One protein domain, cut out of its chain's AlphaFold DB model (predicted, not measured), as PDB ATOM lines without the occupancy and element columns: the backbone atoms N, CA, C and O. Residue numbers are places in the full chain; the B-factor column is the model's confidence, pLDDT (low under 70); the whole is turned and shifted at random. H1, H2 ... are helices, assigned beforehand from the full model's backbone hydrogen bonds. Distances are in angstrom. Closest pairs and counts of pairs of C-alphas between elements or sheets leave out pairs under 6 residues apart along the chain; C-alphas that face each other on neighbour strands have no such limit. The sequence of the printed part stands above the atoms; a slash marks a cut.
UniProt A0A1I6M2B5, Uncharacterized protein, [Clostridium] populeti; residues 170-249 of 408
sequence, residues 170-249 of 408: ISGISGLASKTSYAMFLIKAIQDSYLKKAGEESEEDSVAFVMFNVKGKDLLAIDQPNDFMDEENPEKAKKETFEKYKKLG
ATOM      1  N   ILE A 170      11.404 -59.433  28.864       89.25
ATOM      2  CA  ILE A 170      10.485 -58.381  28.418       89.25
ATOM      3  C   ILE A 170      10.208 -58.581  26.926       89.25
ATOM      4  O   ILE A 170      11.005 -58.222  26.053       89.25
ATOM      5  N   SER A 171       9.042 -59.145  26.621       86.62
ATOM      6  CA  SER A 171       8.537 -59.305  25.257       86.62
ATOM      7  C   SER A 171       7.528 -58.215  24.894       86.62
ATOM      8  O   SER A 171       6.865 -57.645  25.751       86.62
ATOM      9  N   GLY A 172       7.396 -57.926  23.602       82.00
ATOM     10  CA  GLY A 172       6.486 -56.901  23.094       82.00
ATOM     11  C   GLY A 172       6.625 -56.725  21.585       82.00
ATOM     12  O   GLY A 172       7.615 -57.179  20.993       82.00
ATOM     13  N   ILE A 173       5.642 -56.067  20.978       80.94
ATOM     14  CA  ILE A 173       5.624 -55.759  19.545       80.94
ATOM     15  C   ILE A 173       6.707 -54.709  19.245       80.94
ATOM     16  O   ILE A 173       6.927 -53.777  20.019       80.94
ATOM     17  N   SER A 174       7.439 -54.892  18.145       73.06
ATOM     18  CA  SER A 174       8.485 -53.952  17.725       73.06
ATOM     19  C   SER A 174       7.879 -52.620  17.263       73.06
ATOM     20  O   SER A 174       6.811 -52.610  16.664       73.06
ATOM     21  N   GLY A 175       8.577 -51.506  17.500       65.69
ATOM     22  CA  GLY A 175       8.219 -50.182  16.964       65.69
ATOM     23  C   GLY A 175       7.552 -49.212  17.944       65.69
ATOM     24  O   GLY A 175       7.581 -48.017  17.692       65.69
ATOM     25  N   LEU A 176       7.049 -49.682  19.090       66.25
ATOM     26  CA  LEU A 176       6.383 -48.832  20.095       66.25
ATOM     27  C   LEU A 176       7.310 -48.351  21.229       66.25
ATOM     28  O   LEU A 176       6.827 -47.804  22.213       66.25
ATOM     29  N   ALA A 177       8.619 -48.633  21.149       64.81
ATOM     30  CA  ALA A 177       9.632 -48.389  22.197       64.81
ATOM     31  C   ALA A 177       9.290 -48.929  23.610       64.81
ATOM     32  O   ALA A 177      10.054 -48.750  24.556       64.81
ATOM     33  N   SER A 178       8.197 -49.683  23.750       77.12
ATOM     34  CA  SER A 178       7.623 -50.095  25.033       77.12
ATOM     35  C   SER A 178       8.552 -50.967  25.874       77.12
ATOM     36  O   SER A 178       8.507 -50.898  27.098       77.12
ATOM     37  N   LYS A 179       9.440 -51.746  25.242       87.75
ATOM     38  CA  LYS A 179      10.389 -52.621  25.949       87.75
ATOM     39  C   LYS A 179      11.412 -51.830  26.757       87.75
ATOM     40  O   LYS A 179      11.588 -52.101  27.940       87.75
ATOM     41  N   THR A 180      12.072 -50.863  26.119       87.50
ATOM     42  CA  THR A 180      13.098 -50.036  26.768       87.50
ATOM     43  C   THR A 180      12.461 -49.165  27.842       87.50
ATOM     44  O   THR A 180      12.951 -49.145  28.966       87.50
ATOM     45  N   SER A 181      11.320 -48.536  27.541       87.81
ATOM     46  CA  SER A 181      10.596 -47.705  28.506       87.81
ATOM     47  C   SER A 181      10.137 -48.502  29.728       87.81
ATOM     48  O   SER A 181      10.302 -48.040  30.856       87.81
ATOM     49  N   TYR A 182       9.624 -49.723  29.535       90.94
ATOM     50  CA  TYR A 182       9.236 -50.590  30.648       90.94
ATOM     51  C   TYR A 182      10.444 -51.064  31.467       90.94
ATOM     52  O   TYR A 182      10.397 -51.044  32.696       90.94
ATOM     53  N   ALA A 183      11.550 -51.427  30.810       90.56
ATOM     54  CA  ALA A 183      12.789 -51.781  31.499       90.56
ATOM     55  C   ALA A 183      13.308 -50.610  32.350       90.56
ATOM     56  O   ALA A 183      13.625 -50.795  33.523       90.56
ATOM     57  N   MET A 184      13.327 -49.393  31.797       90.56
ATOM     58  CA  MET A 184      13.699 -48.181  32.531       90.56
ATOM     59  C   MET A 184      12.766 -47.932  33.716       90.56
ATOM     60  O   MET A 184      13.243 -47.686  34.821       90.56
ATOM     61  N   PHE A 185      11.452 -48.050  33.521       92.69
ATOM     62  CA  PHE A 185      10.475 -47.929  34.601       92.69
ATOM     63  C   PHE A 185      10.754 -48.923  35.737       92.69
ATOM     64  O   PHE A 185      10.801 -48.531  36.903       92.69
ATOM     65  N   LEU A 186      11.002 -50.193  35.414       92.56
ATOM     66  CA  LEU A 186      11.254 -51.219  36.421       92.56
ATOM     67  C   LEU A 186      12.569 -50.976  37.173       92.56
ATOM     68  O   LEU A 186      12.598 -51.048  38.399       92.56
ATOM     69  N   ILE A 187      13.650 -50.643  36.463       91.62
ATOM     70  CA  ILE A 187      14.945 -50.321  37.084       91.62
ATOM     71  C   ILE A 187      14.800 -49.091  37.990       91.62
ATOM     72  O   ILE A 187      15.349 -49.074  39.093       91.62
ATOM     73  N   LYS A 188      14.019 -48.085  37.572       92.62
ATOM     74  CA  LYS A 188      13.712 -46.908  38.393       92.62
ATOM     75  C   LYS A 188      12.953 -47.293  39.661       92.62
ATOM     76  O   LYS A 188      13.341 -46.865  40.745       92.62
ATOM     77  N   ALA A 189      11.929 -48.136  39.542       93.12
ATOM     78  CA  ALA A 189      11.171 -48.629  40.685       93.12
ATOM     79  C   ALA A 189      12.057 -49.381  41.688       93.12
ATOM     80  O   ALA A 189      11.932 -49.184  42.898       93.12
ATOM     81  N   ILE A 190      12.996 -50.194  41.192       91.25
ATOM     82  CA  ILE A 190      13.967 -50.890  42.039       91.25
ATOM     83  C   ILE A 190      14.900 -49.874  42.710       91.25
ATOM     84  O   ILE A 190      15.035 -49.908  43.929       91.25
ATOM     85  N   GLN A 191      15.501 -48.942  41.960       90.31
ATOM     86  CA  GLN A 191      16.383 -47.919  42.534       90.31
ATOM     87  C   GLN A 191      15.675 -47.135  43.648       90.31
ATOM     88  O   GLN A 191      16.225 -47.004  44.738       90.31
ATOM     89  N   ASP A 192      14.457 -46.651  43.408       90.50
ATOM     90  CA  ASP A 192      13.706 -45.875  44.396       90.50
ATOM     91  C   ASP A 192      13.338 -46.707  45.634       90.50
ATOM     92  O   ASP A 192      13.402 -46.196  46.751       90.50
ATOM     93  N   SER A 193      12.992 -47.988  45.460       88.88
ATOM     94  CA  SER A 193      12.713 -48.902  46.577       88.88
ATOM     95  C   SER A 193      13.941 -49.086  47.477       88.88
ATOM     96  O   SER A 193      13.842 -48.939  48.694       88.88
ATOM     97  N   TYR A 194      15.118 -49.319  46.888       86.31
ATOM     98  CA  TYR A 194      16.365 -49.482  47.643       86.31
ATOM     99  C   TYR A 194      16.865 -48.166  48.254       86.31
ATOM    100  O   TYR A 194      17.360 -48.167  49.377       86.31
ATOM    101  N   LEU A 195      16.692 -47.030  47.570       86.06
ATOM    102  CA  LEU A 195      17.044 -45.717  48.121       86.06
ATOM    103  C   LEU A 195      16.190 -45.346  49.340       86.06
ATOM    104  O   LEU A 195      16.702 -44.708  50.256       86.06
ATOM    105  N   LYS A 196      14.911 -45.743  49.368       83.62
ATOM    106  CA  LYS A 196      14.049 -45.563  50.545       83.62
ATOM    107  C   LYS A 196      14.501 -46.439  51.711       83.62
ATOM    108  O   LYS A 196      14.659 -45.924  52.811       83.62
ATOM    109  N   LYS A 197      14.780 -47.721  51.450       78.62
ATOM    110  CA  LYS A 197      15.268 -48.668  52.467       78.62
ATOM    111  C   LYS A 197      16.612 -48.257  53.064       78.62
ATOM    112  O   LYS A 197      16.785 -48.382  54.260       78.62
ATOM    113  N   ALA A 198      17.529 -47.710  52.263       67.50
ATOM    114  CA  ALA A 198      18.836 -47.250  52.740       67.50
ATOM    115  C   ALA A 198      18.767 -46.071  53.735       67.50
ATOM    116  O   ALA A 198      19.758 -45.780  54.402       67.50
ATOM    117  N   GLY A 199      17.634 -45.360  53.806       62.81
ATOM    118  CA  GLY A 199      17.389 -44.314  54.805       62.81
ATOM    119  C   GLY A 199      16.822 -44.838  56.130       62.81
ATOM    120  O   GLY A 199      16.835 -44.111  57.120       62.81
ATOM    121  N   GLU A 200      16.335 -46.076  56.150       60.53
ATOM    122  CA  GLU A 200      15.850 -46.786  57.331       60.53
ATOM    123  C   GLU A 200      16.994 -47.702  57.805       60.53
ATOM    124  O   GLU A 200      17.712 -48.264  56.986       60.53
ATOM    125  N   GLU A 201      17.251 -47.806  59.110       51.69
ATOM    126  CA  GLU A 201      18.434 -48.480  59.694       51.69
ATOM    127  C   GLU A 201      18.427 -50.026  59.543       51.69
ATOM    128  O   GLU A 201      18.747 -50.760  60.476       51.69
ATOM    129  N   SER A 202      18.043 -50.550  58.376       51.22
ATOM    130  CA  SER A 202      17.980 -51.973  58.041       51.22
ATOM    131  C   SER A 202      18.998 -52.351  56.954       51.22
ATOM    132  O   SER A 202      18.926 -51.856  55.834       51.22
ATOM    133  N   GLU A 203      19.927 -53.224  57.357       53.78
ATOM    134  CA  GLU A 203      20.877 -54.105  56.646       53.78
ATOM    135  C   GLU A 203      21.164 -53.936  55.131       53.78
ATOM    136  O   GLU A 203      20.278 -54.019  54.288       53.78
ATOM    137  N   GLU A 204      22.474 -53.799  54.851       56.69
ATOM    138  CA  GLU A 204      23.382 -54.348  53.804       56.69
ATOM    139  C   GLU A 204      22.941 -54.653  52.354       56.69
ATOM    140  O   GLU A 204      23.803 -54.949  51.521       56.69
ATOM    141  N   ASP A 205      21.674 -54.539  51.984       69.06
ATOM    142  CA  ASP A 205      21.225 -54.865  50.632       69.06
ATOM    143  C   ASP A 205      21.418 -53.670  49.682       69.06
ATOM    144  O   ASP A 205      20.768 -52.627  49.779       69.06
ATOM    145  N   SER A 206      22.327 -53.826  48.715       77.56
ATOM    146  CA  SER A 206      22.590 -52.837  47.665       77.56
ATOM    147  C   SER A 206      22.320 -53.414  46.280       77.56
ATOM    148  O   SER A 206      22.512 -54.604  46.034       77.56
ATOM    149  N   VAL A 207      21.886 -52.557  45.355       83.19
ATOM    150  CA  VAL A 207      21.611 -52.943  43.970       83.19
ATOM    151  C   VAL A 207      22.536 -52.204  43.008       83.19
ATOM    152  O   VAL A 207      22.775 -51.001  43.135       83.19
ATOM    153  N   ALA A 208      23.055 -52.939  42.029       86.44
ATOM    154  CA  ALA A 208      23.886 -52.433  40.949       86.44
ATOM    155  C   ALA A 208      23.273 -52.839  39.609       86.44
ATOM    156  O   ALA A 208      22.985 -54.014  39.387       86.44
ATOM    157  N   PHE A 209      23.112 -51.876  38.703       88.69
ATOM    158  CA  PHE A 209      22.616 -52.129  37.355       88.69
ATOM    159  C   PHE A 209      23.746 -51.968  36.345       88.69
ATOM    160  O   PHE A 209      24.460 -50.963  36.361       88.69
ATOM    161  N   VAL A 210      23.878 -52.943  35.451       89.31
ATOM    162  CA  VAL A 210      24.750 -52.873  34.275       89.31
ATOM    163  C   VAL A 210      23.850 -52.973  33.055       89.31
ATOM    164  O   VAL A 210      23.133 -53.956  32.886       89.31
ATOM    165  N   MET A 211      23.844 -51.924  32.237       88.94
ATOM    166  CA  MET A 211      22.986 -51.814  31.061       88.94
ATOM    167  C   MET A 211      23.860 -51.726  29.823       88.94
ATOM    168  O   MET A 211      24.702 -50.838  29.740       88.94
ATOM    169  N   PHE A 212      23.618 -52.615  28.864       88.44
ATOM    170  CA  PHE A 212      24.277 -52.594  27.565       88.44
ATOM    171  C   PHE A 212      23.358 -51.912  26.557       88.44
ATOM    172  O   PHE A 212      22.321 -52.462  26.174       88.44
ATOM    173  N   ASN A 213      23.716 -50.699  26.140       86.69
ATOM    174  CA  ASN A 213      22.924 -49.971  25.157       86.69
ATOM    175  C   ASN A 213      23.292 -50.403  23.733       86.69
ATOM    176  O   ASN A 213      24.375 -50.101  23.242       86.69
ATOM    177  N   VAL A 214      22.359 -51.062  23.048       81.88
ATOM    178  CA  VAL A 214      22.545 -51.516  21.658       81.88
ATOM    179  C   VAL A 214      21.830 -50.638  20.632       81.88
ATOM    180  O   VAL A 214      22.009 -50.837  19.432       81.88
ATOM    181  N   LYS A 215      20.981 -49.695  21.068       79.31
ATOM    182  CA  LYS A 215      20.128 -48.928  20.156       79.31
ATOM    183  C   LYS A 215      19.715 -47.582  20.743       79.31
ATOM    184  O   LYS A 215      19.095 -47.525  21.795       79.31
ATOM    185  N   GLY A 216      19.929 -46.523  19.967       81.19
ATOM    186  CA  GLY A 216      19.399 -45.194  20.262       81.19
ATOM    187  C   GLY A 216      20.108 -44.481  21.413       81.19
ATOM    188  O   GLY A 216      21.156 -44.916  21.902       81.19
ATOM    189  N   LYS A 217      19.541 -43.336  21.809       83.69
ATOM    190  CA  LYS A 217      20.094 -42.450  22.844       83.69
ATOM    191  C   LYS A 217      19.426 -42.614  24.214       83.69
ATOM    192  O   LYS A 217      19.973 -42.102  25.182       83.69
ATOM    193  N   ASP A 218      18.308 -43.331  24.310       81.69
ATOM    194  CA  ASP A 218      17.427 -43.338  25.492       81.69
ATOM    195  C   ASP A 218      18.168 -43.710  26.787       81.69
ATOM    196  O   ASP A 218      18.064 -43.023  27.801       81.69
ATOM    197  N   LEU A 219      19.004 -44.753  26.739       87.31
ATOM    198  CA  LEU A 219      19.793 -45.203  27.893       87.31
ATOM    199  C   LEU A 219      21.017 -44.318  28.197       87.31
ATOM    200  O   LEU A 219      21.683 -44.530  29.206       87.31
ATOM    201  N   LEU A 220      21.333 -43.337  27.345       88.31
ATOM    202  CA  LEU A 220      22.511 -42.465  27.462       88.31
ATOM    203  C   LEU A 220      22.205 -41.105  28.113       88.31
ATOM    204  O   LEU A 220      23.104 -40.268  28.201       88.31
ATOM    205  N   ALA A 221      20.963 -40.887  28.556       88.00
ATOM    206  CA  ALA A 221      20.511 -39.653  29.204       88.00
ATOM    207  C   ALA A 221      19.585 -39.906  30.411       88.00
ATOM    208  O   ALA A 221      18.840 -39.025  30.829       88.00
ATOM    209  N   ILE A 222      19.631 -41.101  31.005       90.31
ATOM    210  CA  ILE A 222      18.737 -41.506  32.107       90.31
ATOM    211  C   ILE A 222      18.921 -40.677  33.394       90.31
ATOM    212  O   ILE A 222      18.055 -40.655  34.266       90.31
ATOM    213  N   ASP A 223      20.056 -39.990  33.530       90.19
ATOM    214  CA  ASP A 223      20.347 -39.072  34.634       90.19
ATOM    215  C   ASP A 223      19.786 -37.655  34.416       90.19
ATOM    216  O   ASP A 223      20.000 -36.774  35.251       90.19
ATOM    217  N   GLN A 224      19.087 -37.421  33.304       89.56
ATOM    218  CA  GLN A 224      18.525 -36.125  32.939       89.56
ATOM    219  C   GLN A 224      16.997 -36.122  33.083       89.56
ATOM    220  O   GLN A 224      16.347 -37.148  32.874       89.56
ATOM    221  N   PRO A 225      16.396 -34.985  33.477       90.25
ATOM    222  CA  PRO A 225      14.947 -34.855  33.503       90.25
ATOM    223  C   PRO A 225      14.387 -34.814  32.079       90.25
ATOM    224  O   PRO A 225      14.995 -34.223  31.191       90.25
ATOM    225  N   ASN A 226      13.199 -35.388  31.890       88.69
ATOM    226  CA  ASN A 226      12.450 -35.221  30.649       88.69
ATOM    227  C   ASN A 226      11.952 -33.768  30.534       88.69
ATOM    228  O   ASN A 226      11.401 -33.221  31.497       88.69
ATOM    229  N   ASP A 227      12.155 -33.150  29.373       87.75
ATOM    230  CA  ASP A 227      11.706 -31.792  29.068       87.75
ATOM    231  C   ASP A 227      10.273 -31.743  28.508       87.75
ATOM    232  O   ASP A 227       9.652 -30.682  28.564       87.75
ATOM    233  N   PHE A 228       9.713 -32.887  28.089       89.69
ATOM    234  CA  PHE A 228       8.370 -33.045  27.510       89.69
ATOM    235  C   PHE A 228       8.136 -32.215  26.237       89.69
ATOM    236  O   PHE A 228       6.987 -31.976  25.875       89.69
ATOM    237  N   MET A 229       9.194 -31.762  25.560       87.50
ATOM    238  CA  MET A 229       9.069 -30.865  24.400       87.50
ATOM    239  C   MET A 229       8.444 -31.544  23.175       87.50
ATOM    240  O   MET A 229       7.869 -30.859  22.332       87.50
ATOM    241  N   ASP A 230       8.531 -32.873  23.098       86.75
ATOM    242  CA  ASP A 230       7.966 -33.677  22.008       86.75
ATOM    243  C   ASP A 230       6.447 -33.915  22.145       86.75
ATOM    244  O   ASP A 230       5.814 -34.429  21.224       86.75
ATOM    245  N   GLU A 231       5.847 -33.554  23.283       90.06
ATOM    246  CA  GLU A 231       4.417 -33.736  23.548       90.06
ATOM    247  C   GLU A 231       3.588 -32.576  22.976       90.06
ATOM    248  O   GLU A 231       3.988 -31.415  23.054       90.06
ATOM    249  N   GLU A 232       2.371 -32.854  22.486       89.69
ATOM    250  CA  GLU A 232       1.462 -31.808  21.973       89.69
ATOM    251  C   GLU A 232       1.166 -30.717  23.017       89.69
ATOM    252  O   GLU A 232       0.980 -29.545  22.683       89.69
ATOM    253  N   ASN A 233       1.115 -31.104  24.297       91.38
ATOM    254  CA  ASN A 233       0.950 -30.191  25.422       91.38
ATOM    255  C   ASN A 233       1.911 -30.564  26.568       91.38
ATOM    256  O   ASN A 233       1.547 -31.366  27.439       91.38
ATOM    257  N   PRO A 234       3.116 -29.959  26.605       91.12
ATOM    258  CA  PRO A 234       4.168 -30.316  27.557       91.12
ATOM    259  C   PRO A 234       3.758 -30.171  29.029       91.12
ATOM    260  O   PRO A 234       4.057 -31.035  29.853       91.12
ATOM    261  N   GLU A 235       3.044 -29.098  29.389       91.38
ATOM    262  CA  GLU A 235       2.641 -28.848  30.781       91.38
ATOM    263  C   GLU A 235       1.632 -29.884  31.278       91.38
ATOM    264  O   GLU A 235       1.752 -30.399  32.396       91.38
ATOM    265  N   LYS A 236       0.652 -30.216  30.430       91.94
ATOM    266  CA  LYS A 236      -0.355 -31.232  30.732       91.94
ATOM    267  C   LYS A 236       0.289 -32.613  30.859       91.94
ATOM    268  O   LYS A 236       0.095 -33.268  31.883       91.94
ATOM    269  N   ALA A 237       1.109 -33.010  29.884       91.06
ATOM    270  CA  ALA A 237       1.798 -34.301  29.886       91.06
ATOM    271  C   ALA A 237       2.697 -34.469  31.121       91.06
ATOM    272  O   ALA A 237       2.681 -35.511  31.787       91.06
ATOM    273  N   LYS A 238       3.424 -33.410  31.498       92.12
ATOM    274  CA  LYS A 238       4.246 -33.386  32.710       92.12
ATOM    275  C   LYS A 238       3.414 -33.569  33.975       92.12
ATOM    276  O   LYS A 238       3.766 -34.393  34.821       92.12
ATOM    277  N   LYS A 239       2.312 -32.823  34.116       93.00
ATOM    278  CA  LYS A 239       1.431 -32.909  35.289       93.00
ATOM    279  C   LYS A 239       0.833 -34.309  35.435       93.00
ATOM    280  O   LYS A 239       0.939 -34.902  36.506       93.00
ATOM    281  N   GLU A 240       0.275 -34.855  34.359       90.62
ATOM    282  CA  GLU A 240      -0.327 -36.193  34.353       90.62
ATOM    283  C   GLU A 240       0.703 -37.284  34.668       90.62
ATOM    284  O   GLU A 240       0.445 -38.180  35.475       90.62
ATOM    285  N   THR A 241       1.907 -37.185  34.097       90.81
ATOM    286  CA  THR A 241       3.008 -38.114  34.388       90.81
ATOM    287  C   THR A 241       3.401 -38.053  35.863       90.81
ATOM    288  O   THR A 241       3.536 -39.088  36.515       90.81
ATOM    289  N   PHE A 242       3.535 -36.855  36.432       92.31
ATOM    290  CA  PHE A 242       3.931 -36.691  37.831       92.31
ATOM    291  C   PHE A 242       2.853 -37.206  38.793       92.31
ATOM    292  O   PHE A 242       3.175 -37.831  39.805       92.31
ATOM    293  N   GLU A 243       1.576 -37.009  38.465       92.00
ATOM    294  CA  GLU A 243       0.461 -37.581  39.221       92.00
ATOM    295  C   GLU A 243       0.477 -39.115  39.187       92.00
ATOM    296  O   GLU A 243       0.284 -39.744  40.230       92.00
ATOM    297  N   LYS A 244       0.780 -39.732  38.033       90.75
ATOM    298  CA  LYS A 244       0.950 -41.192  37.921       90.75
ATOM    299  C   LYS A 244       2.093 -41.699  38.799       90.75
ATOM    300  O   LYS A 244       1.883 -42.612  39.592       90.75
ATOM    301  N   TYR A 245       3.270 -41.078  38.735       91.38
ATOM    302  CA  TYR A 245       4.412 -41.455  39.581       91.38
ATOM    303  C   TYR A 245       4.079 -41.337  41.070       91.38
ATOM    304  O   TYR A 245       4.367 -42.251  41.842       91.38
ATOM    305  N   LYS A 246       3.382 -40.265  41.468       92.00
ATOM    306  CA  LYS A 246       2.919 -40.079  42.847       92.00
ATOM    307  C   LYS A 246       1.955 -41.185  43.287       92.00
ATOM    308  O   LYS A 246       2.114 -41.703  44.389       92.00
ATOM    309  N   LYS A 247       0.989 -41.572  42.442       90.00
ATOM    310  CA  LYS A 247       0.063 -42.690  42.716       90.00
ATOM    311  C   LYS A 247       0.794 -44.027  42.873       90.00
ATOM    312  O   LYS A 247       0.404 -44.838  43.703       90.00
ATOM    313  N   LEU A 248       1.867 -44.229  42.111       91.69
ATOM    314  CA  LEU A 248       2.735 -45.408  42.194       91.69
ATOM    315  C   LEU A 248       3.728 -45.359  43.370       91.69
ATOM    316  O   LEU A 248       4.452 -46.322  43.604       91.69
ATOM    317  N   GLY A 249       3.802 -44.238  44.094       90.38
ATOM    318  CA  GLY A 249       4.783 -44.030  45.155       90.38
ATOM    319  C   GLY A 249       6.225 -43.924  44.648       90.38
ATOM    320  O   GLY A 249       7.150 -44.177  45.420       90.38
TER     321      GLY A 249
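What this domain is: This is residues 170 to 249 of the 408 residues of an uncharacterized protein of [Clostridium] populeti (UniProt A0A1I6M2B5). Two helices stand apart, the longer H1 and the shorter H2, and one long looped link joins them. The link turns round past the end of H1, where residues 199 to 204 stick out, folds back past H1 with residues 205 to 215, and then crosses over to where H2 begins. The printed part has 80 residues with two named helices, H1 then H2, and no named strand; its class is all helix, though under half of the residues, 34 of 80, are in named elements. The whole is loose, with a radius of gyration of the C-alphas of 15.2 A and spans of 45 by 31 by 22 A.

Where its parts are: Residues 170 to 177 come before H1, which holds residues 178 to 197 and measures 28.5 A from C-alpha 178 at (7.623, -50.095, 25.033) to C-alpha 197 at (15.268, -48.668, 52.467). Residues 198 to 233 follow with no named element. H2 holds residues 234 to 247, measures 20.0 A, and ends with C-alpha 247 at (0.063, -42.690, 42.716).

How they stand to each other: H1 and H2 are apart, with no C-alpha of the one within 8 A of the other. In H1 and H2 every O i to N i+4 pair is within hydrogen-bond range. Residues 239 to 244, which belong to H2, stand free.

The domain as a whole: The C-alphas of Glu 203 and Glu 232, the two farthest apart, are 45.6 A from each other. The printed part has no cut. The link from H1 to H2, 36 residues, is long. The mean pLDDT of the printed part is 84.3, and residues 175 to 177 and 198 to 205 are under 70.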